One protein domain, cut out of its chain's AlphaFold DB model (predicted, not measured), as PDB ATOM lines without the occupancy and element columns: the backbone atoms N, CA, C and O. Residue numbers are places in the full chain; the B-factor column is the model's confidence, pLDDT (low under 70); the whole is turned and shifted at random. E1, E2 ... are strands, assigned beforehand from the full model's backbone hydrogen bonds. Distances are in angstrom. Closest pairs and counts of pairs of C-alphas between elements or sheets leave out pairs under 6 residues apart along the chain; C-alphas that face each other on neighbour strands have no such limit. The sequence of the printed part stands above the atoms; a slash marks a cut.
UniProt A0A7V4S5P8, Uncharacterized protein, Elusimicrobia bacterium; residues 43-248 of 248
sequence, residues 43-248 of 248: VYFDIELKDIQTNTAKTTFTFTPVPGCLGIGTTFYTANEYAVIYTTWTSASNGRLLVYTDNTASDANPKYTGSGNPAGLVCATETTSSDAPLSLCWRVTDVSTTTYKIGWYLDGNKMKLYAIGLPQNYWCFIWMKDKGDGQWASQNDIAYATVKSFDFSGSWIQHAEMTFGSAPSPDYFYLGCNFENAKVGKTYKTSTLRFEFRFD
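AT A GLANCE: This is residues 43 to 248 of the 248 residues of an uncharacterized protein of Elusimicrobia bacterium (UniProt A0A7V4S5P8). Little of this model is regular structure: long loops accompany a five-strand sheet, E1 E2 E9 E5 E4, curled like part of a barrel, with the pair E3 and E10 at its open side. Hairpin E6 and E7 crosses it at 86 degrees, making a sandwich, two sheets face to face. The 206 printed residues hold no named helix and strands E1 to E10 in order, 72 residues, all strand; each sheet is antiparallel. The whole is compact, radius of gyration of the C-alphas 16.6 A, spanning 48 by 41 by 38 A.

IN THESE COORDINATES: E1 is residues 43 to 51, from C-alpha 43 at (-4.252, -1.463, 20.675); E2, 76 to 89, 32.4 A long, bends by 75 degrees at residue 80; E9 is 219 to 226, E5 134 to 141, E4 120 to 123. E3 is 96 to 101, E6 149 to 155, E7 158 to 164, E8 206 to 208; E10, 241 to 246, ends at C-alpha 246 (4.265, 3.659, 30.267).

HOW THE PARTS SIT: E2 and E9 are antiparallel, N 83 and O 221 within hydrogen-bond range at 2.9 A. The closest C-alphas of E2 and E6 are Phe 76 and Ile 150, 5.9 A. E8 pairs with no named strand.

THE WHOLE: The printed part has no cut. The link E7 to E8 is long, 41 residues; residues 185 to 208 are under pLDDT 70.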
ATOM      1  N   VAL A  43      -2.947  -1.904  21.208       56.41
ATOM      2  CA  VAL A  43      -4.252  -1.463  20.675       56.41
ATOM      3  C   VAL A  43      -5.376  -1.581  21.719       56.41
ATOM      4  O   VAL A  43      -6.426  -0.964  21.565       56.41
ATOM      5  N   TYR A  44      -5.166  -2.352  22.792       64.44
ATOM      6  CA  TYR A  44      -6.188  -2.646  23.799       64.44
ATOM      7  C   TYR A  44      -5.570  -2.937  25.171       64.44
ATOM      8  O   TYR A  44      -4.609  -3.709  25.249       64.44
ATOM      9  N   PHE A  45      -6.152  -2.363  26.231       67.56
ATOM     10  CA  PHE A  45      -5.930  -2.778  27.615       67.56
ATOM     11  C   PHE A  45      -7.215  -2.732  28.433       67.56
ATOM     12  O   PHE A  45      -7.915  -1.720  28.429       67.56
ATOM     13  N   ASP A  46      -7.477  -3.813  29.157       76.06
ATOM     14  CA  ASP A  46      -8.589  -3.924  30.093       76.06
ATOM     15  C   ASP A  46      -8.197  -4.811  31.281       76.06
ATOM     16  O   ASP A  46      -7.292  -5.646  31.173       76.06
ATOM     17  N   ILE A  47      -8.862  -4.620  32.421       80.81
ATOM     18  CA  ILE A  47      -8.611  -5.381  33.643       80.81
ATOM     19  C   ILE A  47      -9.930  -5.819  34.268       80.81
ATOM     20  O   ILE A  47     -10.744  -5.000  34.688       80.81
ATOM     21  N   GLU A  48     -10.079  -7.127  34.447       87.75
ATOM     22  CA  GLU A  48     -11.184  -7.715  35.200       87.75
ATOM     23  C   GLU A  48     -10.660  -8.359  36.477       87.75
ATOM     24  O   GLU A  48      -9.752  -9.186  36.430       87.75
ATOM     25  N   LEU A  49     -11.265  -8.063  37.624       88.50
ATOM     26  CA  LEU A  49     -10.959  -8.789  38.851       88.50
ATOM     27  C   LEU A  49     -11.890  -9.995  38.999       88.50
ATOM     28  O   LEU A  49     -13.109  -9.859  38.864       88.50
ATOM     29  N   LYS A  50     -11.325 -11.167  39.303       89.06
ATOM     30  CA  LYS A  50     -12.073 -12.418  39.454       89.06
ATOM     31  C   LYS A  50     -11.709 -13.146  40.736       89.06
ATOM     32  O   LYS A  50     -10.565 -13.155  41.175       89.06
ATOM     33  N   ASP A  51     -12.709 -13.787  41.318       90.31
ATOM     34  CA  ASP A  51     -12.545 -14.724  42.423       90.31
ATOM     35  C   ASP A  51     -11.740 -15.952  41.975       90.31
ATOM     36  O   ASP A  51     -12.057 -16.556  40.949       90.31
ATOM     37  N   ILE A  52     -10.723 -16.350  42.741       86.81
ATOM     38  CA  ILE A  52      -9.840 -17.469  42.370       86.81
ATOM     39  C   ILE A  52     -10.595 -18.802  42.325       86.81
ATOM     40  O   ILE A  52     -10.274 -19.658  41.504       86.81
ATOM     41  N   GLN A  53     -11.586 -19.000  43.199       88.19
ATOM     42  CA  GLN A  53     -12.287 -20.282  43.317       88.19
ATOM     43  C   GLN A  53     -13.443 -20.397  42.324       88.19
ATOM     44  O   GLN A  53     -13.664 -21.447  41.728       88.19
ATOM     45  N   THR A  54     -14.201 -19.315  42.162       89.75
ATOM     46  CA  THR A  54     -15.464 -19.317  41.408       89.75
ATOM     47  C   THR A  54     -15.357 -18.662  40.037       89.75
ATOM     48  O   THR A  54     -16.291 -18.772  39.245       89.75
ATOM     49  N   ASN A  55     -14.251 -17.972  39.747       88.69
ATOM     50  CA  ASN A  55     -14.041 -17.202  38.521       88.69
ATOM     51  C   ASN A  55     -15.094 -16.097  38.277       88.69
ATOM     52  O   ASN A  55     -15.285 -15.632  37.154       88.69
ATOM     53  N   THR A  56     -15.805 -15.683  39.327       90.75
ATOM     54  CA  THR A  56     -16.843 -14.648  39.256       90.75
ATOM     55  C   THR A  56     -16.238 -13.255  39.376       90.75
ATOM     56  O   THR A  56     -15.222 -13.078  40.046       90.75
ATOM     57  N   ALA A  57     -16.864 -12.260  38.738       90.94
ATOM     58  CA  ALA A  57     -16.400 -10.877  38.785       90.94
ATOM     59  C   ALA A  57     -16.403 -10.316  40.218       90.94
ATOM     60  O   ALA A  57     -17.334 -10.538  40.999       90.94
ATOM     61  N   LYS A  58     -15.354  -9.561  40.545       86.94
ATOM     62  CA  LYS A  58     -15.137  -8.892  41.830       86.94
ATOM     63  C   LYS A  58     -14.712  -7.447  41.593       86.94
ATOM     64  O   LYS A  58     -14.396  -7.047  40.481       86.94
ATOM     65  N   THR A  59     -14.702  -6.657  42.658       82.81
ATOM     66  CA  THR A  59     -14.288  -5.243  42.621       82.81
ATOM     67  C   THR A  59     -13.199  -4.914  43.638       82.81
ATOM     68  O   THR A  59     -12.675  -3.804  43.644       82.81
ATOM     69  N   THR A  60     -12.844  -5.868  44.502       80.56
ATOM     70  CA  THR A  60     -11.896  -5.683  45.600       80.56
ATOM     71  C   THR A  60     -11.015  -6.910  45.763       80.56
ATOM     72  O   THR A  60     -11.538  -8.022  45.788       80.56
ATOM     73  N   PHE A  61      -9.712  -6.705  45.953       85.38
ATOM     74  CA  PHE A  61      -8.851  -7.734  46.528       85.38
ATOM     75  C   PHE A  61      -9.145  -7.862  48.024       85.38
ATOM     76  O   PHE A  61      -9.186  -6.866  48.750       85.38
ATOM     77  N   THR A  62      -9.327  -9.089  48.484       86.81
ATOM     78  CA  THR A  62      -9.557  -9.448  49.874       86.81
ATOM     79  C   THR A  62      -8.552 -10.510  50.296       86.81
ATOM     80  O   THR A  62      -8.087 -11.320  49.497       86.81
ATOM     81  N   PHE A  63      -8.191 -10.501  51.574       84.38
ATOM     82  CA  PHE A  63      -7.286 -11.483  52.159       84.38
ATOM     83  C   PHE A  63      -8.021 -12.198  53.284       84.38
ATOM     84  O   PHE A  63      -8.618 -11.544  54.141       84.38
ATOM     85  N   THR A  64      -7.940 -13.526  53.306       80.31
ATOM     86  CA  THR A  64      -8.476 -14.342  54.403       80.31
ATOM     87  C   THR A  64      -7.316 -14.961  55.185       80.31
ATOM     88  O   THR A  64      -6.930 -16.100  54.907       80.31
ATOM     89  N   PRO A  65      -6.709 -14.229  56.141       69.38
ATOM     90  CA  PRO A  65      -5.679 -14.791  57.007       69.38
ATOM     91  C   PRO A  65      -6.266 -15.866  57.935       69.38
ATOM     92  O   PRO A  65      -7.438 -15.820  58.316       69.38
ATOM     93  N   VAL A  66      -5.444 -16.839  58.330       68.12
ATOM     94  CA  VAL A  66      -5.870 -17.935  59.220       68.12
ATOM     95  C   VAL A  66      -5.905 -17.440  60.674       68.12
ATOM     96  O   VAL A  66      -4.979 -16.749  61.095       68.12
ATOM     97  N   PRO A  67      -6.914 -17.783  61.494       62.72
ATOM     98  CA  PRO A  67      -6.919 -17.411  62.909       62.72
ATOM     99  C   PRO A  67      -5.605 -17.779  63.627       62.72
ATOM    100  O   PRO A  67      -5.103 -18.890  63.475       62.72
ATOM    101  N   GLY A  68      -5.046 -16.843  64.402       57.84
ATOM    102  CA  GLY A  68      -3.793 -17.037  65.150       57.84
ATOM    103  C   GLY A  68      -2.499 -16.752  64.376       57.84
ATOM    104  O   GLY A  68      -1.422 -16.929  64.932       57.84
ATOM    105  N   CYS A  69      -2.579 -16.293  63.123       57.91
ATOM    106  CA  CYS A  69      -1.401 -15.997  62.297       57.91
ATOM    107  C   CYS A  69      -0.852 -14.562  62.412       57.91
ATOM    108  O   CYS A  69       0.161 -14.250  61.787       57.91
ATOM    109  N   LEU A  70      -1.541 -13.682  63.144       62.16
ATOM    110  CA  LEU A  70      -1.181 -12.268  63.263       62.16
ATOM    111  C   LEU A  70      -0.006 -12.107  64.234       62.16
ATOM    112  O   LEU A  70      -0.077 -12.591  65.363       62.16
ATOM    113  N   GLY A  71       1.052 -11.413  63.806       52.00
ATOM    114  CA  GLY A  71       2.207 -11.103  64.655       52.00
ATOM    115  C   GLY A  71       3.117 -12.289  64.998       52.00
ATOM    116  O   GLY A  71       3.951 -12.161  65.892       52.00
ATOM    117  N   ILE A  72       2.972 -13.439  64.323       47.47
ATOM    118  CA  ILE A  72       3.828 -14.618  64.521       47.47
ATOM    119  C   ILE A  72       4.520 -14.961  63.197       47.47
ATOM    120  O   ILE A  72       3.997 -15.718  62.379       47.47
ATOM    121  N   GLY A  73       5.714 -14.401  63.003       55.12
ATOM    122  CA  GLY A  73       6.528 -14.599  61.806       55.12
ATOM    123  C   GLY A  73       5.927 -13.991  60.535       55.12
ATOM    124  O   GLY A  73       4.988 -13.199  60.557       55.12
ATOM    125  N   THR A  74       6.496 -14.377  59.399       58.72
ATOM    126  CA  THR A  74       6.148 -13.861  58.072       58.72
ATOM    127  C   THR A  74       5.046 -14.691  57.428       58.72
ATOM    128  O   THR A  74       5.306 -15.655  56.700       58.72
ATOM    129  N   THR A  75       3.799 -14.340  57.695       73.12
ATOM    130  CA  THR A  75       2.644 -14.970  57.056       73.12
ATOM    131  C   THR A  75       2.205 -14.126  55.874       73.12
ATOM    132  O   THR A  75       1.334 -13.258  55.959       73.12
ATOM    133  N   PHE A  76       2.851 -14.377  54.735       85.31
ATOM    134  CA  PHE A  76       2.322 -13.909  53.469       85.31
ATOM    135  C   PHE A  76       1.027 -14.641  53.134       85.31
ATOM    136  O   PHE A  76       0.968 -15.873  53.155       85.31
ATOM    137  N   TYR A  77       0.022 -13.870  52.741       84.94
ATOM    138  CA  TYR A  77      -1.223 -14.381  52.190       84.94
ATOM    139  C   TYR A  77      -1.403 -13.871  50.773       84.94
ATOM    140  O   TYR A  77      -1.240 -12.680  50.511       84.94
ATOM    141  N   THR A  78      -1.759 -14.776  49.872       87.38
ATOM    142  CA  THR A  78      -2.269 -14.425  48.546       87.38
ATOM    143  C   THR A  78      -3.709 -13.942  48.699       87.38
ATOM    144  O   THR A  78      -4.445 -14.460  49.543       87.38
ATOM    145  N   ALA A  79      -4.107 -12.945  47.914       88.62
ATOM    146  CA  ALA A  79      -5.491 -12.496  47.860       88.62
ATOM    147  C   ALA A  79      -6.422 -13.626  47.387       88.62
ATOM    148  O   ALA A  79      -5.988 -14.572  46.726       88.62
ATOM    149  N   ASN A  80      -7.709 -13.518  47.717       87.12
ATOM    150  CA  ASN A  80      -8.739 -14.458  47.269       87.12
ATOM    151  C   ASN A  80      -9.106 -14.255  45.786       87.12
ATOM    152  O   ASN A  80      -9.789 -15.086  45.188       87.12
ATOM    153  N   GLU A  81      -8.662 -13.144  45.203       89.75
ATOM    154  CA  GLU A  81      -8.916 -12.717  43.836       89.75
ATOM    155  C   GLU A  81      -7.617 -12.598  43.030       89.75
ATOM    156  O   GLU A  81      -6.518 -12.440  43.565       89.75
ATOM    157  N   TYR A  82      -7.770 -12.621  41.711       89.81
ATOM    158  CA  TYR A  82      -6.725 -12.344  40.737       89.81
ATOM    159  C   TYR A  82      -7.271 -11.385  39.679       89.81
ATOM    160  O   TYR A  82      -8.475 -11.377  39.407       89.81
ATOM    161  N   ALA A  83      -6.407 -10.559  39.093       88.12
ATOM    162  CA  ALA A  83      -6.803  -9.686  37.994       88.12
ATOM    163  C   ALA A  83      -6.426 -10.323  36.654       88.12
ATOM    164  O   ALA A  83      -5.282 -10.723  36.444       88.12
ATOM    165  N   VAL A  84      -7.400 -10.423  35.756       86.81
ATOM    166  CA  VAL A  84      -7.207 -10.772  34.354       86.81
ATOM    167  C   VAL A  84      -6.863  -9.495  33.617       86.81
ATOM    168  O   VAL A  84      -7.661  -8.564  33.571       86.81
ATOM    169  N   ILE A  85      -5.665  -9.464  33.068       81.44
ATOM    170  CA  ILE A  85      -5.120  -8.342  32.335       81.44
ATOM    171  C   ILE A  85      -5.214  -8.675  30.855       81.44
ATOM    172  O   ILE A  85      -4.491  -9.532  30.348       81.44
ATOM    173  N   TYR A  86      -6.099  -7.987  30.147       78.69
ATOM    174  CA  TYR A  86      -6.210  -8.143  28.710       78.69
ATOM    175  C   TYR A  86      -5.325  -7.122  28.024       78.69
ATOM    176  O   TYR A  86      -5.576  -5.932  28.140       78.69
ATOM    177  N   THR A  87      -4.300  -7.570  27.303       71.88
ATOM    178  CA  THR A  87      -3.417  -6.690  26.522       71.88
ATOM    179  C   THR A  87      -3.157  -7.284  25.149       71.88
ATOM    180  O   THR A  87      -2.953  -8.485  25.015       71.88
ATOM    181  N   THR A  88      -3.154  -6.459  24.103       69.31
ATOM    182  CA  THR A  88      -2.737  -6.906  22.761       69.31
ATOM    183  C   THR A  88      -1.443  -6.215  22.363       69.31
ATOM    184  O   THR A  88      -1.460  -5.024  22.057       69.31
ATOM    185  N   TRP A  89      -0.339  -6.970  22.337       67.19
ATOM    186  CA  TRP A  89       0.984  -6.490  21.925       67.19
ATOM    187  C   TRP A  89       1.294  -6.924  20.494       67.19
ATOM    188  O   TRP A  89       1.506  -8.107  20.215       67.19
ATOM    189  N   THR A  90       1.339  -5.961  19.575       63.25
ATOM    190  CA  THR A  90       1.527  -6.236  18.136       63.25
ATOM    191  C   THR A  90       2.992  -6.284  17.694       63.25
ATOM    192  O   THR A  90       3.295  -6.760  16.603       63.25
ATOM    193  N   SER A  91       3.919  -5.853  18.550       60.50
ATOM    194  CA  SER A  91       5.365  -5.990  18.369       60.50
ATOM    195  C   SER A  91       6.063  -5.942  19.725       60.50
ATOM    196  O   SER A  91       5.457  -5.556  20.728       60.50
ATOM    197  N   ALA A  92       7.357  -6.270  19.756       58.81
ATOM    198  CA  ALA A  92       8.197  -5.843  20.868       58.81
ATOM    199  C   ALA A  92       8.102  -4.311  20.986       58.81
ATOM    200  O   ALA A  92       8.240  -3.592  19.992       58.81
ATOM    201  N   SER A  93       7.782  -3.831  22.182       54.84
ATOM    202  CA  SER A  93       7.651  -2.418  22.534       54.84
ATOM    203  C   SER A  93       8.592  -2.118  23.685       54.84
ATOM    204  O   SER A  93       8.875  -3.023  24.459       54.84
ATOM    205  N   ASN A  94       8.971  -0.855  23.873       54.09
ATOM    206  CA  ASN A  94       9.569  -0.396  25.132       54.09
ATOM    207  C   ASN A  94       8.506  -0.118  26.222       54.09
ATOM    208  O   ASN A  94       8.834   0.384  27.296       54.09
ATOM    209  N   GLY A  95       7.232  -0.424  25.947       57.44
ATOM    210  CA  GLY A  95       6.109  -0.243  26.861       57.44
ATOM    211  C   GLY A  95       6.153  -1.158  28.084       57.44
ATOM    212  O   GLY A  95       6.287  -2.370  27.968       57.44
ATOM    213  N   ARG A  96       5.974  -0.588  29.271       66.38
ATOM    214  CA  ARG A  96       6.040  -1.261  30.571       66.38
ATOM    215  C   ARG A  96       4.669  -1.234  31.232       66.38
ATOM    216  O   ARG A  96       4.054  -0.172  31.289       66.38
ATOM    217  N   LEU A  97       4.227  -2.367  31.781       70.88
ATOM    218  CA  LEU A  97       3.153  -2.385  32.776       70.88
ATOM    219  C   LEU A  97       3.751  -2.012  34.135       70.88
ATOM    220  O   LEU A  97       4.699  -2.661  34.587       70.88
ATOM    221  N   LEU A  98       3.187  -0.988  34.768       76.25
ATOM    222  CA  LEU A  98       3.493  -0.565  36.123       76.25
ATOM    223  C   LEU A  98       2.342  -0.934  37.050       76.25
ATOM    224  O   LEU A  98       1.197  -0.582  36.772       76.25
ATOM    225  N   VAL A  99       2.653  -1.581  38.173       80.00
ATOM    226  CA  VAL A  99       1.701  -1.829  39.261       80.00
ATOM    227  C   VAL A  99       2.244  -1.271  40.571       80.00
ATOM    228  O   VAL A  99       3.351  -1.617  40.982       80.00
ATOM    229  N   TYR A 100       1.491  -0.379  41.218       83.81
ATOM    230  CA  TYR A 100       1.975   0.358  42.390       83.81
ATOM    231  C   TYR A 100       0.854   0.861  43.309       83.81
ATOM    232  O   TYR A 100      -0.303   0.979  42.893       83.81
ATOM    233  N   THR A 101       1.211   1.190  44.556       87.88
ATOM    234  CA  THR A 101       0.346   1.946  45.484       87.88
ATOM    235  C   THR A 101       0.665   3.439  45.465       87.88
ATOM    236  O   THR A 101       1.747   3.832  45.040       87.88
ATOM    237  N   ASP A 102      -0.264   4.281  45.918       87.75
ATOM    238  CA  ASP A 102      -0.044   5.729  46.054       87.75
ATOM    239  C   ASP A 102      -0.537   6.237  47.420       87.75
ATOM    240  O   ASP A 102      -1.462   7.044  47.550       87.75
ATOM    241  N   ASN A 103       0.050   5.680  48.478       89.94
ATOM    242  CA  ASN A 103      -0.346   5.907  49.868       89.94
ATOM    243  C   ASN A 103       0.148   7.249  50.429       89.94
ATOM    244  O   ASN A 103      -0.286   7.668  51.506       89.94
ATOM    245  N   THR A 104       1.072   7.913  49.730       89.62
ATOM    246  CA  THR A 104       1.647   9.210  50.127       89.62
ATOM    247  C   THR A 104       0.994  10.402  49.437       89.62
ATOM    248  O   THR A 104       1.224  11.543  49.859       89.62
ATOM    249  N   ALA A 105       0.148  10.156  48.429       88.12
ATOM    250  CA  ALA A 105      -0.595  11.195  47.735       88.12
ATOM    251  C   ALA A 105      -1.362  12.104  48.708       88.12
ATOM    252  O   ALA A 105      -1.770  11.714  49.810       88.12
ATOM    253  N   SER A 106      -1.562  13.359  48.306       87.69
ATOM    254  CA  SER A 106      -2.263  14.351  49.127       87.69
ATOM    255  C   SER A 106      -3.704  13.959  49.450       87.69
ATOM    256  O   SER A 106      -4.208  14.360  50.494       87.69
ATOM    257  N   ASP A 107      -4.333  13.184  48.570       84.69
ATOM    258  CA  ASP A 107      -5.709  12.694  48.639       84.69
ATOM    259  C   ASP A 107      -5.820  11.221  49.082       84.69
ATOM    260  O   ASP A 107      -6.924  10.676  49.137       84.69
ATOM    261  N   ALA A 108      -4.707  10.570  49.447       87.19
ATOM    262  CA  ALA A 108      -4.728   9.200  49.950       87.19
ATOM    263  C   ALA A 108      -5.555   9.085  51.246       87.19
ATOM    264  O   ALA A 108      -5.415   9.887  52.170       87.19
ATOM    265  N   ASN A 109      -6.408   8.060  51.340       85.88
ATOM    266  CA  ASN A 109      -7.191   7.761  52.538       85.88
ATOM    267  C   ASN A 109      -7.246   6.238  52.802       85.88
ATOM    268  O   ASN A 109      -7.968   5.537  52.083       85.88
ATOM    269  N   PRO A 110      -6.559   5.724  53.846       86.38
ATOM    270  CA  PRO A 110      -5.732   6.469  54.793       86.38
ATOM    271  C   PRO A 110      -4.454   6.973  54.117       86.38
ATOM    272  O   PRO A 110      -3.985   6.392  53.137       86.38
ATOM    273  N   LYS A 111      -3.874   8.039  54.661       89.38
ATOM    274  CA  LYS A 111      -2.589   8.560  54.195       89.38
ATOM    275  C   LYS A 111      -1.445   8.006  55.033       89.38
ATOM    276  O   LYS A 111      -1.511   8.041  56.264       89.38
ATOM    277  N   TYR A 112      -0.370   7.563  54.390       91.44
ATOM    278  CA  TYR A 112       0.876   7.258  55.085       91.44
ATOM    279  C   TYR A 112       1.722   8.522  55.284       91.44
ATOM    280  O   TYR A 112       1.934   9.300  54.355       91.44
ATOM    281  N   THR A 113       2.212   8.716  56.508       90.81
ATOM    282  CA  THR A 113       3.031   9.876  56.916       90.81
ATOM    283  C   THR A 113       4.334   9.482  57.617       90.81
ATOM    284  O   THR A 113       5.084  10.356  58.046       90.81
ATOM    285  N   GLY A 114       4.595   8.180  57.759       87.31
ATOM    286  CA  GLY A 114       5.821   7.676  58.369       87.31
ATOM    287  C   GLY A 114       7.043   7.817  57.456       87.31
ATOM    288  O   GLY A 114       6.986   8.370  56.357       87.31
ATOM    289  N   SER A 115       8.166   7.280  57.920       78.38
ATOM    290  CA  SER A 115       9.405   7.160  57.152       78.38
ATOM    291  C   SER A 115       9.586   5.730  56.639       78.38
ATOM    292  O   SER A 115       9.518   4.790  57.429       78.38
ATOM    293  N   GLY A 116       9.883   5.558  55.352       75.62
ATOM    294  CA  GLY A 116      10.117   4.245  54.741       75.62
ATOM    295  C   GLY A 116       9.482   4.141  53.361       75.62
ATOM    296  O   GLY A 116       8.988   5.135  52.839       75.62
ATOM    297  N   ASN A 117       9.490   2.937  52.782       74.38
ATOM    298  CA  ASN A 117       8.744   2.639  51.561       74.38
ATOM    299  C   ASN A 117       7.305   2.264  51.949       74.38
ATOM    300  O   ASN A 117       7.099   1.186  52.517       74.38
ATOM    301  N   PRO A 118       6.302   3.116  51.676       76.88
ATOM    302  CA  PRO A 118       4.946   2.892  52.144       76.88
ATOM    303  C   PRO A 118       4.126   1.957  51.265       76.88
ATOM    304  O   PRO A 118       2.894   1.982  51.302       76.88
ATOM    305  N   ALA A 119       4.803   1.140  50.464       82.62
ATOM    306  CA  ALA A 119       4.166   0.211  49.563       82.62
ATOM    307  C   ALA A 119       3.318  -0.800  50.330       82.62
ATOM    308  O   ALA A 119       3.847  -1.671  51.027       82.62
ATOM    309  N   GLY A 120       2.000  -0.707  50.164       89.06
ATOM    310  CA  GLY A 120       1.082  -1.738  50.616       89.06
ATOM    311  C   GLY A 120      -0.187  -1.252  51.304       89.06
ATOM    312  O   GLY A 120      -0.795  -0.280  50.862       89.06
ATOM    313  N   LEU A 121      -0.645  -1.968  52.336       90.38
ATOM    314  CA  LEU A 121      -1.896  -1.662  53.037       90.38
ATOM    315  C   LEU A 121      -1.622  -0.838  54.297       90.38
ATOM    316  O   LEU A 121      -0.934  -1.279  55.216       90.38
ATOM    317  N   VAL A 122      -2.205   0.351  54.364       89.81
ATOM    318  CA  VAL A 122      -2.061   1.291  55.478       89.81
ATOM    319  C   VAL A 122      -3.224   1.107  56.457       89.81
ATOM    320  O   VAL A 122      -4.339   0.762  56.062       89.81
ATOM    321  N   CYS A 123      -2.979   1.318  57.751       86.69
ATOM    322  CA  CYS A 123      -4.002   1.215  58.791       86.69
ATOM    323  C   CYS A 123      -5.175   2.175  58.506       86.69
ATOM    324  O   CYS A 123      -5.024   3.391  58.538       86.69
ATOM    325  N   ALA A 124      -6.352   1.620  58.220       84.81
ATOM    326  CA  ALA A 124      -7.546   2.332  57.772       84.81
ATOM    327  C   ALA A 124      -8.362   2.951  58.913       84.81
ATOM    328  O   ALA A 124      -9.246   3.765  58.661       84.81
ATOM    329  N   THR A 125      -8.113   2.539  60.161       79.69
ATOM    330  CA  THR A 125      -8.813   3.099  61.330       79.69
ATOM    331  C   THR A 125      -8.353   4.515  61.669       79.69
ATOM    332  O   THR A 125      -8.936   5.157  62.534       79.69
ATOM    333  N   GLU A 126      -7.296   4.993  61.013       74.19
ATOM    334  CA  GLU A 126      -6.707   6.312  61.197       74.19
ATOM    335  C   GLU A 126      -6.707   7.023  59.840       74.19
ATOM    336  O   GLU A 126      -6.369   6.429  58.821       74.19
ATOM    337  N   THR A 127      -7.114   8.292  59.797       75.38
ATOM    338  CA  THR A 127      -7.111   9.082  58.550       75.38
ATOM    339  C   THR A 127      -5.689   9.335  58.043       75.38
ATOM    340  O   THR A 127      -5.458   9.434  56.837       75.38
ATOM    341  N   THR A 128      -4.728   9.382  58.965       81.06
ATOM    342  CA  THR A 128      -3.289   9.494  58.719       81.06
ATOM    343  C   THR A 128      -2.553   8.517  59.633       81.06
ATOM    344  O   THR A 128      -2.674   8.629  60.852       81.06
ATOM    345  N   SER A 129      -1.781   7.592  59.065       83.56
ATOM    346  CA  SER A 129      -0.992   6.599  59.806       83.56
ATOM    347  C   SER A 129       0.495   6.939  59.727       83.56
ATOM    348  O   SER A 129       1.021   7.203  58.641       83.56
ATOM    349  N   SER A 130       1.186   6.916  60.868       84.06
ATOM    350  CA  SER A 130       2.659   6.960  60.933       84.06
ATOM    351  C   SER A 130       3.284   5.564  61.044       84.06
ATOM    352  O   SER A 130       4.458   5.389  60.721       84.06
ATOM    353  N   ASP A 131       2.486   4.563  61.431       83.12
ATOM    354  CA  ASP A 131       2.892   3.161  61.494       83.12
ATOM    355  C   ASP A 131       3.239   2.612  60.103       83.12
ATOM    356  O   ASP A 131       2.584   2.951  59.113       83.12
ATOM    357  N   ALA A 132       4.228   1.713  60.047       81.31
ATOM    358  CA  ALA A 132       4.632   1.022  58.825       81.31
ATOM    359  C   ALA A 132       3.458   0.230  58.201       81.31
ATOM    360  O   ALA A 132       2.752  -0.481  58.924       81.31
ATOM    361  N   PRO A 133       3.236   0.327  56.877       88.06
ATOM    362  CA  PRO A 133       2.175  -0.413  56.208       88.06
ATOM    363  C   PRO A 133       2.484  -1.908  56.111       88.06
ATOM    364  O   PRO A 133       3.626  -2.347  56.254       88.06
ATOM    365  N   LEU A 134       1.447  -2.694  55.818       89.06
ATOM    366  CA  LEU A 134       1.590  -4.104  55.472       89.06
ATOM    367  C   LEU A 134       2.099  -4.214  54.040       89.06
ATOM    368  O   LEU A 134       1.405  -3.823  53.103       89.06
ATOM    369  N   SER A 135       3.309  -4.735  53.880       88.94
ATOM    370  CA  SER A 135       3.974  -4.804  52.584       88.94
ATOM    371  C   SER A 135       3.243  -5.727  51.609       88.94
ATOM    372  O   SER A 135       2.887  -6.856  51.955       88.94
ATOM    373  N   LEU A 136       3.066  -5.258  50.373       89.81
ATOM    374  CA  LEU A 136       2.500  -6.048  49.282       89.81
ATOM    375  C   LEU A 136       3.595  -6.653  48.402       89.81
ATOM    376  O   LEU A 136       4.681  -6.094  48.241       89.81
ATOM    377  N   CYS A 137       3.267  -7.775  47.778       88.44
ATOM    378  CA  CYS A 137       4.001  -8.334  46.658       88.44
ATOM    379  C   CYS A 137       3.036  -8.721  45.541       88.44
ATOM    380  O   CYS A 137       1.824  -8.792  45.743       88.44
ATOM    381  N   TRP A 138       3.563  -8.959  44.353       87.69
ATOM    382  CA  TRP A 138       2.762  -9.326  43.204       87.69
ATOM    383  C   TRP A 138       3.519 -10.257  42.265       87.69
ATOM    384  O   TRP A 138       4.747 -10.341  42.297       87.69
ATOM    385  N   ARG A 139       2.762 -10.969  41.434       85.81
ATOM    386  CA  ARG A 139       3.270 -11.757  40.307       85.81
ATOM    387  C   ARG A 139       2.300 -11.669  39.142       85.81
ATOM    388  O   ARG A 139       1.112 -11.428  39.346       85.81
ATOM    389  N   VAL A 140       2.804 -11.907  37.937       83.69
ATOM    390  CA  VAL A 140       1.980 -11.995  36.728       83.69
ATOM    391  C   VAL A 140       2.380 -13.234  35.934       83.69
ATOM    392  O   VAL A 140       3.557 -13.380  35.607       83.69
ATOM    393  N   THR A 141       1.425 -14.087  35.582       82.31
ATOM    394  CA  THR A 141       1.633 -15.348  34.848       82.31
ATOM    395  C   THR A 141       0.661 -15.459  33.674       82.31
ATOM    396  O   THR A 141      -0.372 -14.803  33.662       82.31
ATOM    397  N   ASP A 142       0.996 -16.292  32.699       79.94
ATOM    398  CA  ASP A 142       0.181 -16.687  31.547       79.94
ATOM    399  C   ASP A 142      -0.767 -17.862  31.869       79.94
ATOM    400  O   ASP A 142      -1.577 -18.264  31.036       79.94
ATOM    401  N   VAL A 143      -0.706 -18.410  33.092       77.69
ATOM    402  CA  VAL A 143      -1.502 -19.574  33.515       77.69
ATOM    403  C   VAL A 143      -2.504 -19.204  34.616       77.69
ATOM    404  O   VAL A 143      -2.128 -18.894  35.746       77.69
ATOM    405  N   SER A 144      -3.798 -19.326  34.310       67.06
ATOM    406  CA  SER A 144      -4.932 -18.800  35.096       67.06
ATOM    407  C   SER A 144      -5.293 -19.508  36.407       67.06
ATOM    408  O   SER A 144      -6.298 -19.167  37.027       67.06
ATOM    409  N   THR A 145      -4.530 -20.503  36.859       60.47
ATOM    410  CA  THR A 145      -4.999 -21.422  37.921       60.47
ATOM    411  C   THR A 145      -3.969 -21.766  38.986       60.47
ATOM    412  O   THR A 145      -4.243 -22.575  39.873       60.47
ATOM    413  N   THR A 146      -2.784 -21.158  38.958       64.44
ATOM    414  CA  THR A 146      -1.745 -21.482  39.937       64.44
ATOM    415  C   THR A 146      -1.701 -20.451  41.052       64.44
ATOM    416  O   THR A 146      -1.021 -19.437  40.951       64.44
ATOM    417  N   THR A 147      -2.378 -20.710  42.171       71.75
ATOM    418  CA  THR A 147      -2.064 -20.002  43.421       71.75
ATOM    419  C   THR A 147      -0.954 -20.725  44.158       71.75
ATOM    420  O   THR A 147      -1.129 -21.868  44.581       71.75
ATOM    421  N   TYR A 148       0.171 -20.046  44.358       81.31
ATOM    422  CA  TYR A 148       1.249 -20.545  45.203       81.31
ATOM    423  C   TYR A 148       1.219 -19.860  46.562       81.31
ATOM    424  O   TYR A 148       0.835 -18.694  46.680       81.31
ATOM    425  N   LYS A 149       1.658 -20.593  47.587       85.06
ATOM    426  CA  LYS A 149       2.039 -19.968  48.853       85.06
ATOM    427  C   LYS A 149       3.311 -19.158  48.613       85.06
ATOM    428  O   LYS A 149       4.211 -19.622  47.913       85.06
ATOM    429  N   ILE A 150       3.377 -17.974  49.200       88.00
ATOM    430  CA  ILE A 150       4.518 -17.074  49.056       88.00
ATOM    431  C   ILE A 150       5.511 -17.379  50.174       88.00
ATOM    432  O   ILE A 150       5.160 -17.358  51.354       88.00
ATOM    433  N   GLY A 151       6.743 -17.684  49.787       85.88
ATOM    434  CA  GLY A 151       7.888 -17.779  50.680       85.88
ATOM    435  C   GLY A 151       8.843 -16.619  50.448       85.88
ATOM    436  O   GLY A 151       8.756 -15.914  49.442       85.88
ATOM    437  N   TRP A 152       9.782 -16.442  51.369       86.00
ATOM    438  CA  TRP A 152      10.887 -15.512  51.195       86.00
ATOM    439  C   TRP A 152      12.190 -16.124  51.688       86.00
ATOM    440  O   TRP A 152      12.201 -17.017  52.536       86.00
ATOM    441  N   TYR A 153      13.290 -15.646  51.127       82.25
ATOM    442  CA  TYR A 153      14.630 -16.077  51.482       82.25
ATOM    443  C   TYR A 153      15.596 -14.904  51.328       82.25
ATOM    444  O   TYR A 153      15.479 -14.110  50.391       82.25
ATOM    445  N   LEU A 154      16.546 -14.796  52.254       82.06
ATOM    446  CA  LEU A 154      17.637 -13.838  52.155       82.06
ATOM    447  C   LEU A 154      18.755 -14.445  51.297       82.06
ATOM    448  O   LEU A 154      19.488 -15.315  51.759       82.06
ATOM    449  N   ASP A 155      18.879 -13.978  50.054       76.81
ATOM    450  CA  ASP A 155      19.952 -14.362  49.133       76.81
ATOM    451  C   ASP A 155      21.021 -13.261  49.102       76.81
ATOM    452  O   ASP A 155      20.837 -12.188  48.511       76.81
ATOM    453  N   GLY A 156      22.118 -13.489  49.827       83.62
ATOM    454  CA  GLY A 156      23.117 -12.461  50.110       83.62
ATOM    455  C   GLY A 156      22.503 -11.300  50.898       83.62
ATOM    456  O   GLY A 156      22.100 -11.471  52.042       83.62
ATOM    457  N   ASN A 157      22.410 -10.124  50.269       78.62
ATOM    458  CA  ASN A 157      21.825  -8.912  50.863       78.62
ATOM    459  C   ASN A 157      20.442  -8.564  50.285       78.62
ATOM    460  O   ASN A 157      19.972  -7.440  50.454       78.62
ATOM    461  N   LYS A 158      19.805  -9.485  49.547       74.12
ATOM    462  CA  LYS A 158      18.517  -9.240  48.886       74.12
ATOM    463  C   LYS A 158      17.454 -10.206  49.390       74.12
ATOM    464  O   LYS A 158      17.614 -11.421  49.322       74.12
ATOM    465  N   MET A 159      16.342  -9.645  49.848       80.44
ATOM    466  CA  MET A 159      15.150 -10.397  50.223       80.44
ATOM    467  C   MET A 159      14.383 -10.794  48.964       80.44
ATOM    468  O   MET A 159      13.771  -9.942  48.319       80.44
ATOM    469  N   LYS A 160      14.415 -12.081  48.611       83.00
ATOM    470  CA  LYS A 160      13.721 -12.615  47.435       83.00
ATOM    471  C   LYS A 160      12.440 -13.331  47.838       83.00
ATOM    472  O   LYS A 160      12.428 -14.046  48.839       83.00
ATOM    473  N   LEU A 161      11.386 -13.166  47.040       86.88
ATOM    474  CA  LEU A 161      10.105 -13.844  47.223       86.88
ATOM    475  C   LEU A 161       9.941 -14.956  46.189       86.88
ATOM    476  O   LEU A 161      10.291 -14.785  45.022       86.88
ATOM    477  N   TYR A 162       9.405 -16.096  46.611       85.62
ATOM    478  CA  TYR A 162       9.265 -17.273  45.758       85.62
ATOM    479  C   TYR A 162       7.945 -18.006  45.959       85.62
ATOM    480  O   TYR A 162       7.286 -17.888  46.992       85.62
ATOM    481  N   ALA A 163       7.582 -18.811  44.964       86.94
ATOM    482  CA  ALA A 163       6.491 -19.767  45.060       86.94
ATOM    483  C   ALA A 163       6.933 -21.032  45.812       86.94
ATOM    484  O   ALA A 163       7.753 -21.816  45.328       86.94
ATOM    485  N   ILE A 164       6.355 -21.264  46.991       85.50
ATOM    486  CA  ILE A 164       6.550 -22.505  47.747       85.50
ATOM    487  C   ILE A 164       5.881 -23.660  46.994       85.50
ATOM    488  O   ILE A 164       4.721 -23.568  46.593       85.50
ATOM    489  N   GLY A 165       6.603 -24.775  46.873       80.56
ATOM    490  CA  GLY A 165       6.118 -25.990  46.213       80.56
ATOM    491  C   GLY A 165       6.487 -26.086  44.733       80.56
ATOM    492  O   GLY A 165       6.226 -27.119  44.125       80.56
ATOM    493  N   LEU A 166       7.131 -25.059  44.170       82.25
ATOM    494  CA  LEU A 166       7.771 -25.140  42.861       82.25
ATOM    495  C   LEU A 166       9.257 -25.518  42.970       82.25
ATOM    496  O   LEU A 166       9.895 -25.208  43.985       82.25
ATOM    497  N   PRO A 167       9.832 -26.172  41.939       82.00
ATOM    498  CA  PRO A 167      11.256 -26.485  41.904       82.00
ATOM    499  C   PRO A 167      12.122 -25.245  42.134       82.00
ATOM    500  O   PRO A 167      11.809 -24.157  41.655       82.00
ATOM    501  N   GLN A 168      13.227 -25.436  42.856       78.88
ATOM    502  CA  GLN A 168      14.264 -24.419  43.078       78.88
ATOM    503  C   GLN A 168      13.771 -23.097  43.690       78.88
ATOM    504  O   GLN A 168      14.439 -22.082  43.518       78.88
ATOM    505  N   ASN A 169      12.648 -23.095  44.423       71.44
ATOM    506  CA  ASN A 169      12.077 -21.873  44.998       71.44
ATOM    507  C   ASN A 169      11.920 -20.787  43.922       71.44
ATOM    508  O   ASN A 169      12.520 -19.719  44.006       71.44
ATOM    509  N   TYR A 170      11.134 -21.095  42.888       80.94
ATOM    510  CA  TYR A 170      10.924 -20.226  41.733       80.94
ATOM    511  C   TYR A 170      10.578 -18.781  42.143       80.94
ATOM    512  O   TYR A 170       9.521 -18.520  42.727       80.94
ATOM    513  N   TRP A 171      11.502 -17.854  41.863       81.88
ATOM    514  CA  TRP A 171      11.463 -16.445  42.268       81.88
ATOM    515  C   TRP A 171      10.500 -15.639  41.394       81.88
ATOM    516  O   TRP A 171      10.928 -14.861  40.549       81.88
ATOM    517  N   CYS A 172       9.198 -15.861  41.545       80.75
ATOM    518  CA  CYS A 172       8.182 -15.247  40.688       80.75
ATOM    519  C   CYS A 172       7.413 -14.090  41.333       80.75
ATOM    520  O   CYS A 172       6.650 -13.414  40.646       80.75
ATOM    521  N   PHE A 173       7.602 -13.850  42.633       84.44
ATOM    522  CA  PHE A 173       6.960 -12.750  43.345       84.44
ATOM    523  C   PHE A 173       7.923 -11.578  43.511       84.44
ATOM    524  O   PHE A 173       9.108 -11.758  43.787       84.44
ATOM    525  N   ILE A 174       7.383 -10.373  43.392       84.00
ATOM    526  CA  ILE A 174       8.125  -9.121  43.480       84.00
ATOM    527  C   ILE A 174       7.457  -8.254  44.541       84.00
ATOM    528  O   ILE A 174       6.232  -8.148  44.568       84.00
ATOM    529  N   TRP A 175       8.226  -7.635  45.433       85.19
ATOM    530  CA  TRP A 175       7.685  -6.638  46.350       85.19
ATOM    531  C   TRP A 175       7.149  -5.434  45.568       85.19
ATOM    532  O   TRP A 175       7.720  -4.991  44.571       85.19
ATOM    533  N   MET A 176       6.035  -4.882  46.027       86.56
ATOM    534  CA  MET A 176       5.439  -3.695  45.423       86.56
ATOM    535  C   MET A 176       6.177  -2.431  45.882       86.56
ATOM    536  O   MET A 176       6.697  -2.394  46.997       86.56
ATOM    537  N   LYS A 177       6.196  -1.379  45.053       85.12
ATOM    538  CA  LYS A 177       6.605  -0.026  45.471       85.12
ATOM    539  C   LYS A 177       5.412   0.919  45.539       85.12
ATOM    540  O   LYS A 177       4.433   0.754  44.809       85.12
ATOM    541  N   ASP A 178       5.540   1.929  46.389       87.00
ATOM    542  CA  ASP A 178       4.667   3.093  46.377       87.00
ATOM    543  C   ASP A 178       5.192   4.132  45.385       87.00
ATOM    544  O   ASP A 178       6.405   4.262  45.198       87.00
ATOM    545  N   LYS A 179       4.297   4.918  44.790       84.62
ATOM    546  CA  LYS A 179       4.645   6.033  43.905       84.62
ATOM    547  C   LYS A 179       5.478   7.108  44.608       84.62
ATOM    548  O   LYS A 179       6.272   7.784  43.958       84.62
ATOM    549  N   GLY A 180       5.314   7.258  45.925       82.62
ATOM    550  CA  GLY A 180       6.104   8.188  46.731       82.62
ATOM    551  C   GLY A 180       7.588   7.826  46.850       82.62
ATOM    552  O   GLY A 180       8.376   8.664  47.285       82.62
ATOM    553  N   ASP A 181       7.992   6.607  46.475       81.56
ATOM    554  CA  ASP A 181       9.394   6.192  46.496       81.56
ATOM    555  C   ASP A 181      10.196   6.874  45.373       81.56
ATOM    556  O   ASP A 181       9.827   6.825  44.202       81.56
ATOM    557  N   GLY A 182      11.346   7.474  45.692       72.50
ATOM    558  CA  GLY A 182      12.158   8.223  44.720       72.50
ATOM    559  C   GLY A 182      12.719   7.392  43.553       72.50
ATOM    560  O   GLY A 182      13.291   7.959  42.622       72.50
ATOM    561  N   GLN A 183      12.580   6.062  43.590       71.94
ATOM    562  CA  GLN A 183      13.025   5.114  42.566       71.94
ATOM    563  C   GLN A 183      11.881   4.187  42.102       71.94
ATOM    564  O   GLN A 183      12.144   3.099  41.567       71.94
ATOM    565  N   TRP A 184      10.619   4.614  42.267       71.19
ATOM    566  CA  TRP A 184       9.425   3.804  41.992       71.19
ATOM    567  C   TRP A 184       9.335   3.297  40.548       71.19
ATOM    568  O   TRP A 184       8.916   2.163  40.333       71.19
ATOM    569  N   ALA A 185       9.787   4.085  39.568       64.50
ATOM    570  CA  ALA A 185       9.771   3.723  38.146       64.50
ATOM    571  C   ALA A 185      11.085   3.082  37.640       64.50
ATOM    572  O   ALA A 185      11.203   2.763  36.454       64.50
ATOM    573  N   SER A 186      12.093   2.909  38.504       62.44
ATOM    574  CA  SER A 186      13.385   2.321  38.116       62.44
ATOM    575  C   SER A 186      13.354   0.786  38.168       62.44
ATOM    576  O   SER A 186      12.760   0.199  39.073       62.44
ATOM    577  N   GLN A 187      14.041   0.134  37.223       58.88
ATOM    578  CA  GLN A 187      14.226  -1.327  37.190       58.88
ATOM    579  C   GLN A 187      15.333  -1.819  38.148       58.88
ATOM    580  O   GLN A 187      15.599  -3.014  38.232       58.88
ATOM    581  N   ASN A 188      16.005  -0.911  38.864       49.72
ATOM    582  CA  ASN A 188      17.287  -1.194  39.521       49.72
ATOM    583  C   ASN A 188      17.178  -2.043  40.798       49.72
ATOM    584  O   ASN A 188      18.200  -2.481  41.327       49.72
ATOM    585  N   ASP A 189      15.963  -2.304  41.285       54.69
ATOM    586  CA  ASP A 189      15.738  -3.168  42.439       54.69
ATOM    587  C   ASP A 189      14.730  -4.271  42.113       54.69
ATOM    588  O   ASP A 189      13.526  -4.081  42.191       54.69
ATOM    589  N   ILE A 190      15.229  -5.451  41.753       55.53
ATOM    590  CA  ILE A 190      14.403  -6.635  41.470       55.53
ATOM    591  C   ILE A 190      13.613  -7.142  42.682       55.53
ATOM    592  O   ILE A 190      12.666  -7.901  42.501       55.53
ATOM    593  N   ALA A 191      14.005  -6.772  43.910       51.12
ATOM    594  CA  ALA A 191      13.189  -7.094  45.070       51.12
ATOM    595  C   ALA A 191      11.912  -6.256  45.014       51.12
ATOM    596  O   ALA A 191      10.841  -6.799  45.239       51.12
ATOM    597  N   TYR A 192      12.016  -4.985  44.626       52.31
ATOM    598  CA  TYR A 192      10.922  -4.025  44.590       52.31
ATOM    599  C   TYR A 192      10.718  -3.438  43.190       52.31
ATOM    600  O   TYR A 192      11.400  -2.486  42.797       52.31
ATOM    601  N   ALA A 193       9.710  -3.910  42.465       57.94
ATOM    602  CA  ALA A 193       9.400  -3.380  41.144       57.94
ATOM    603  C   ALA A 193       7.945  -2.934  41.044       57.94
ATOM    604  O   ALA A 193       7.028  -3.565  41.570       57.94
ATOM    605  N   THR A 194       7.752  -1.836  40.325       53.38
ATOM    606  CA  THR A 194       6.463  -1.512  39.704       53.38
ATOM    607  C   THR A 194       6.414  -2.075  38.291       53.38
ATOM    608  O   THR A 194       5.358  -2.489  37.842       53.38
ATOM    609  N   VAL A 195       7.569  -2.140  37.620       57.53
ATOM    610  CA  VAL A 195       7.763  -2.611  36.247       57.53
ATOM    611  C   VAL A 195       7.939  -4.125  36.206       57.53
ATOM    612  O   VAL A 195       8.648  -4.693  37.035       57.53
ATOM    613  N   LYS A 196       7.396  -4.775  35.174       57.94
ATOM    614  CA  LYS A 196       7.722  -6.169  34.871       57.94
ATOM    615  C   LYS A 196       8.887  -6.303  33.878       57.94
ATOM    616  O   LYS A 196       8.750  -5.982  32.703       57.94
ATOM    617  N   SER A 197      10.025  -6.797  34.365       51.78
ATOM    618  CA  SER A 197      11.142  -7.333  33.569       51.78
ATOM    619  C   SER A 197      11.947  -8.290  34.455       51.78
ATOM    620  O   SER A 197      12.611  -7.816  35.375       51.78
ATOM    621  N   PHE A 198      11.890  -9.614  34.234       48.03
ATOM    622  CA  PHE A 198      12.849 -10.533  34.880       48.03
ATOM    623  C   PHE A 198      14.127 -10.716  34.049       48.03
ATOM    624  O   PHE A 198      15.053 -11.385  34.508       48.03
ATOM    625  N   ASP A 199      14.217 -10.116  32.856       45.78
ATOM    626  CA  ASP A 199      15.478 -10.063  32.125       45.78
ATOM    627  C   ASP A 199      16.338  -8.885  32.609       45.78
ATOM    628  O   ASP A 199      15.997  -7.708  32.458       45.78
ATOM    629  N   PHE A 200      17.486  -9.247  33.181       45.94
ATOM    630  CA  PHE A 200      18.535  -8.376  33.706       45.94
ATOM    631  C   PHE A 200      19.278  -7.581  32.626       45.94
ATOM    632  O   PHE A 200      20.023  -6.660  32.960       45.94
ATOM    633  N   SER A 201      19.116  -7.944  31.350       48.31
ATOM    634  CA  SER A 201      19.795  -7.276  30.237       48.31
ATOM    635  C   SER A 201      19.070  -6.020  29.740       48.31
ATOM    636  O   SER A 201      19.633  -5.271  28.945       48.31
ATOM    637  N   GLY A 202      17.822  -5.794  30.178       46.91
ATOM    638  CA  GLY A 202      16.977  -4.703  29.682       46.91
ATOM    639  C   GLY A 202      16.570  -4.848  28.210       46.91
ATOM    640  O   GLY A 202      16.021  -3.906  27.645       46.91
ATOM    641  N   SER A 203      16.840  -6.002  27.585       41.19
ATOM    642  CA  SER A 203      16.650  -6.204  26.142       41.19
ATOM    643  C   SER A 203      15.278  -6.775  25.781       41.19
ATOM    644  O   SER A 203      14.856  -6.650  24.634       41.19
ATOM    645  N   TRP A 204      14.570  -7.393  26.736       44.62
ATOM    646  CA  TRP A 204      13.281  -8.046  26.493       44.62
ATOM    647  C   TRP A 204      12.267  -7.704  27.583       44.62
ATOM    648  O   TRP A 204      12.515  -7.917  28.767       44.62
ATOM    649  N   ILE A 205      11.097  -7.205  27.177       52.81
ATOM    650  CA  ILE A 205       9.974  -7.002  28.094       52.81
ATOM    651  C   ILE A 205       9.268  -8.330  28.308       52.81
ATOM    652  O   ILE A 205       8.929  -9.046  27.362       52.81
ATOM    653  N   GLN A 206       9.057  -8.644  29.577       60.28
ATOM    654  CA  GLN A 206       8.374  -9.842  30.004       60.28
ATOM    655  C   GLN A 206       6.971  -9.478  30.476       60.28
ATOM    656  O   GLN A 206       6.811  -8.781  31.474       60.28
ATOM    657  N   HIS A 207       5.953  -9.967  29.776       61.12
ATOM    658  CA  HIS A 207       4.544  -9.674  30.065       61.12
ATOM    659  C   HIS A 207       3.949 -10.702  31.045       61.12
ATOM    660  O   HIS A 207       3.274 -10.338  32.009       61.12
ATOM    661  N   ALA A 208       4.382 -11.965  30.939       69.25
ATOM    662  CA  ALA A 208       4.033 -13.109  31.795       69.25
ATOM    663  C   ALA A 208       5.309 -13.827  32.297       69.25
ATOM    664  O   ALA A 208       6.375 -13.632  31.732       69.25
ATOM    665  N   GLU A 209       5.247 -14.605  33.384       73.12
ATOM    666  CA  GLU A 209       6.400 -15.354  33.947       73.12
ATOM    667  C   GLU A 209       7.250 -16.095  32.889       73.12
ATOM    668  O   GLU A 209       8.460 -16.183  33.061       73.12
ATOM    669  N   MET A 210       6.665 -16.543  31.776       67.50
ATOM    670  CA  MET A 210       7.379 -17.239  30.696       67.50
ATOM    671  C   MET A 210       7.263 -16.560  29.322       67.50
ATOM    672  O   MET A 210       7.707 -17.125  28.322       67.50
ATOM    673  N   THR A 211       6.699 -15.351  29.254       65.75
ATOM    674  CA  THR A 211       6.297 -14.739  27.979       65.75
ATOM    675  C   THR A 211       7.038 -13.436  27.717       65.75
ATOM    676  O   THR A 211       6.891 -12.463  28.461       65.75
ATOM    677  N   PHE A 212       7.796 -13.425  26.620       66.19
ATOM    678  CA  PHE A 212       8.655 -12.328  26.180       66.19
ATOM    679  C   PHE A 212       8.226 -11.847  24.786       66.19
ATOM    680  O   PHE A 212       7.993 -12.667  23.898       66.19
ATOM    681  N   GLY A 213       8.161 -10.528  24.566       65.12
ATOM    682  CA  GLY A 213       7.804  -9.952  23.260       65.12
ATOM    683  C   GLY A 213       6.308 -10.039  22.920       65.12
ATOM    684  O   GLY A 213       5.465  -9.934  23.804       65.12
ATOM    685  N   SER A 214       5.960 -10.185  21.630       66.50
ATOM    686  CA  SER A 214       4.548 -10.283  21.217       66.50
ATOM    687  C   SER A 214       3.889 -11.495  21.870       66.50
ATOM    688  O   SER A 214       4.376 -12.620  21.761       66.50
ATOM    689  N   ALA A 215       2.776 -11.242  22.548       65.31
ATOM    690  CA  ALA A 215       2.106 -12.207  23.395       65.31
ATOM    691  C   ALA A 215       0.586 -12.084  23.238       65.31
ATOM    692  O   ALA A 215       0.072 -10.959  23.190       65.31
ATOM    693  N   PRO A 216      -0.148 -13.209  23.164       65.69
ATOM    694  CA  PRO A 216      -1.599 -13.180  23.216       65.69
ATOM    695  C   PRO A 216      -2.096 -12.905  24.645       65.69
ATOM    696  O   PRO A 216      -1.583 -13.453  25.613       65.69
ATOM    697  N   SER A 217      -3.141 -12.085  24.745       72.56
ATOM    698  CA  SER A 217      -3.964 -11.884  25.943       72.56
ATOM    699  C   SER A 217      -4.657 -13.182  26.400       72.56
ATOM    700  O   SER A 217      -5.040 -13.975  25.533       72.56
ATOM    701  N   PRO A 218      -5.007 -13.346  27.693       81.19
ATOM    702  CA  PRO A 218      -4.728 -12.460  28.830       81.19
ATOM    703  C   PRO A 218      -3.548 -12.908  29.706       81.19
ATOM    704  O   PRO A 218      -3.180 -14.078  29.729       81.19
ATOM    705  N   ASP A 219      -3.043 -11.971  30.504       82.44
ATOM    706  CA  ASP A 219      -2.148 -12.226  31.632       82.44
ATOM    707  C   ASP A 219      -2.936 -12.265  32.954       82.44
ATOM    708  O   ASP A 219      -4.017 -11.688  33.081       82.44
ATOM    709  N   TYR A 220      -2.380 -12.910  33.978       85.62
ATOM    710  CA  TYR A 220      -3.020 -13.095  35.280       85.62
ATOM    711  C   TYR A 220      -2.159 -12.532  36.402       85.62
ATOM    712  O   TYR A 220      -1.078 -13.047  36.693       85.62
ATOM    713  N   PHE A 221      -2.651 -11.481  37.051       87.62
ATOM    714  CA  PHE A 221      -2.008 -10.809  38.171       87.62
ATOM    715  C   PHE A 221      -2.516 -11.347  39.507       87.62
ATOM    716  O   PHE A 221      -3.719 -11.331  39.783       87.62
ATOM    717  N   TYR A 222      -1.587 -11.750  40.370       88.81
ATOM    718  CA  TYR A 222      -1.870 -12.186  41.735       88.81
ATOM    719  C   TYR A 222      -1.193 -11.252  42.732       88.81
ATOM    720  O   TYR A 222      -0.012 -10.927  42.586       88.81
ATOM    721  N   LEU A 223      -1.938 -10.870  43.769       90.25
ATOM    722  CA  LEU A 223      -1.475  -9.998  44.844       90.25
ATOM    723  C   LEU A 223      -1.209 -10.809  46.115       90.25
ATOM    724  O   LEU A 223      -2.010 -11.664  46.492       90.25
ATOM    725  N   GLY A 224      -0.105 -10.516  46.790       90.38
ATOM    726  CA  GLY A 224       0.235 -11.038  48.106       90.38
ATOM    727  C   GLY A 224       0.449  -9.919  49.119       90.38
ATOM    728  O   GLY A 224       0.794  -8.799  48.749       90.38
ATOM    729  N   CYS A 225       0.256 -10.214  50.401       89.94
ATOM    730  CA  CYS A 225       0.450  -9.266  51.497       89.94
ATOM    731  C   CYS A 225       1.131  -9.946  52.686       89.94
ATOM    732  O   CYS A 225       0.731 -11.047  53.066       89.94
ATOM    733  N   ASN A 226       2.125  -9.286  53.285       88.56
ATOM    734  CA  ASN A 226       2.756  -9.720  54.530       88.56
ATOM    735  C   ASN A 226       1.999  -9.150  55.740       88.56
ATOM    736  O   ASN A 226       1.938  -7.934  55.926       88.56
ATOM    737  N   PHE A 227       1.445 -10.030  56.578       85.19
ATOM    738  CA  PHE A 227       0.679  -9.657  57.772       85.19
ATOM    739  C   PHE A 227       1.496  -9.677  59.073       85.19
ATOM    740  O   PHE A 227       0.921  -9.540  60.152       85.19
ATOM    741  N   GLU A 228       2.825  -9.795  59.004       82.88
ATOM    742  CA  GLU A 228       3.712  -9.807  60.180       82.88
ATOM    743  C   GLU A 228       3.487  -8.604  61.113       82.88
ATOM    744  O   GLU A 228       3.416  -8.762  62.329       82.88
ATOM    745  N   ASN A 229       3.269  -7.412  60.545       79.69
ATOM    746  CA  ASN A 229       3.034  -6.175  61.301       79.69
ATOM    747  C   ASN A 229       1.543  -5.859  61.537       79.69
ATOM    748  O   ASN A 229       1.198  -4.761  61.986       79.69
ATOM    749  N   ALA A 230       0.637  -6.788  61.219       83.06
ATOM    750  CA  ALA A 230      -0.794  -6.566  61.382       83.06
ATOM    751  C   ALA A 230      -1.202  -6.641  62.859       83.06
ATOM    752  O   ALA A 230      -0.919  -7.607  63.568       83.06
ATOM    753  N   LYS A 231      -1.919  -5.616  63.323       80.06
ATOM    754  CA  LYS A 231      -2.428  -5.516  64.692       80.06
ATOM    755  C   LYS A 231      -3.860  -6.048  64.762       80.06
ATOM    756  O   LYS A 231      -4.695  -5.750  63.909       80.06
ATOM    757  N   VAL A 232      -4.160  -6.808  65.814       79.38
ATOM    758  CA  VAL A 232      -5.508  -7.344  66.067       79.38
ATOM    759  C   VAL A 232      -6.530  -6.205  66.159       79.38
ATOM    760  O   VAL A 232      -6.280  -5.186  66.798       79.38
ATOM    761  N   GLY A 233      -7.690  -6.378  65.517       76.12
ATOM    762  CA  GLY A 233      -8.787  -5.401  65.534       76.12
ATOM    763  C   GLY A 233      -8.577  -4.174  64.640       76.12
ATOM    764  O   GLY A 233      -9.433  -3.291  64.620       76.12
ATOM    765  N   LYS A 234      -7.469  -4.102  63.892       80.69
ATOM    766  CA  LYS A 234      -7.222  -3.045  62.909       80.69
ATOM    767  C   LYS A 234      -7.638  -3.500  61.511       80.69
ATOM    768  O   LYS A 234      -7.457  -4.653  61.128       80.69
ATOM    769  N   THR A 235      -8.177  -2.565  60.739       84.25
ATOM    770  CA  THR A 235      -8.433  -2.733  59.303       84.25
ATOM    771  C   THR A 235      -7.318  -2.044  58.534       84.25
ATOM    772  O   THR A 235      -6.894  -0.964  58.931       84.25
ATOM    773  N   TYR A 236      -6.872  -2.636  57.428       86.56
ATOM    774  CA  TYR A 236      -5.836  -2.077  56.562       86.56
ATOM    775  C   TYR A 236      -6.371  -1.949  55.136       86.56
ATOM    776  O   TYR A 236      -7.071  -2.844  54.662       86.56
ATOM    777  N   LYS A 237      -6.066  -0.838  54.460       87.19
ATOM    778  CA  LYS A 237      -6.431  -0.595  53.058       87.19
ATOM    779  C   LYS A 237      -5.363   0.252  52.367       87.19
ATOM    780  O   LYS A 237      -4.630   0.984  53.022       87.19
ATOM    781  N   THR A 238      -5.292   0.160  51.048       83.94
ATOM    782  CA  THR A 238      -4.570   1.135  50.218       83.94
ATOM    783  C   THR A 238      -5.573   2.127  49.639       83.94
ATOM    784  O   THR A 238      -6.706   1.744  49.337       83.94
ATOM    785  N   SER A 239      -5.186   3.398  49.515       71.50
ATOM    786  CA  SER A 239      -6.007   4.425  48.860       71.50
ATOM    787  C   SER A 239      -6.174   4.133  47.370       71.50
ATOM    788  O   SER A 239      -7.238   4.366  46.797       71.50
ATOM    789  N   THR A 240      -5.121   3.623  46.724       74.62
ATOM    790  CA  THR A 240      -5.132   3.270  45.306       74.62
ATOM    791  C   THR A 240      -4.134   2.153  45.015       74.62
ATOM    792  O   THR A 240      -2.969   2.252  45.391       74.62
ATOM    793  N   LEU A 241      -4.579   1.118  44.300       82.38
ATOM    794  CA  LEU A 241      -3.724   0.214  43.531       82.38
ATOM    795  C   LEU A 241      -3.885   0.594  42.058       82.38
ATOM    796  O   LEU A 241      -5.004   0.572  41.542       82.38
ATOM    797  N   ARG A 242      -2.796   0.989  41.397       79.19
ATOM    798  CA  ARG A 242      -2.826   1.450  40.004       79.19
ATOM    799  C   ARG A 242      -2.140   0.455  39.088       79.19
ATOM    800  O   ARG A 242      -1.112  -0.106  39.451       79.19
ATOM    801  N   PHE A 243      -2.714   0.304  37.902       77.69
ATOM    802  CA  PHE A 243      -2.129  -0.382  36.761       77.69
ATOM    803  C   PHE A 243      -1.964   0.663  35.663       77.69
ATOM    804  O   PHE A 243      -2.942   1.292  35.261       77.69
ATOM    805  N   GLU A 244      -0.737   0.888  35.219       73.38
ATOM    806  CA  GLU A 244      -0.408   1.945  34.265       73.38
ATOM    807  C   GLU A 244       0.480   1.381  33.162       73.38
ATOM    808  O   GLU A 244       1.417   0.640  33.444       73.38
ATOM    809  N   PHE A 245       0.210   1.755  31.913       67.62
ATOM    810  CA  PHE A 245       1.176   1.562  30.842       67.62
ATOM    811  C   PHE A 245       2.006   2.806  30.651       67.62
ATOM    812  O   PHE A 245       1.471   3.897  30.462       67.62
ATOM    813  N   ARG A 246       3.319   2.614  30.625       66.69
ATOM    814  CA  ARG A 246       4.265   3.659  30.267       66.69
ATOM    815  C   ARG A 246       5.076   3.217  29.075       66.69
ATOM    816  O   ARG A 246       5.609   2.114  29.077       66.69
ATOM    817  N   PHE A 247       5.218   4.102  28.109       60.03
ATOM    818  CA  PHE A 247       6.145   3.945  27.001       60.03
ATOM    819  C   PHE A 247       7.216   5.016  27.162       60.03
ATOM    820  O   PHE A 247       6.891   6.151  27.517       60.03
ATOM    821  N   ASP A 248       8.472   4.623  26.984       57.56
ATOM    822  CA  ASP A 248       9.616   5.535  26.978       57.56
ATOM    823  C   ASP A 248       9.981   5.924  25.540       57.56
ATOM    824  O   ASP A 248       9.849   5.051  24.644       57.56
TER     825      ASP A 248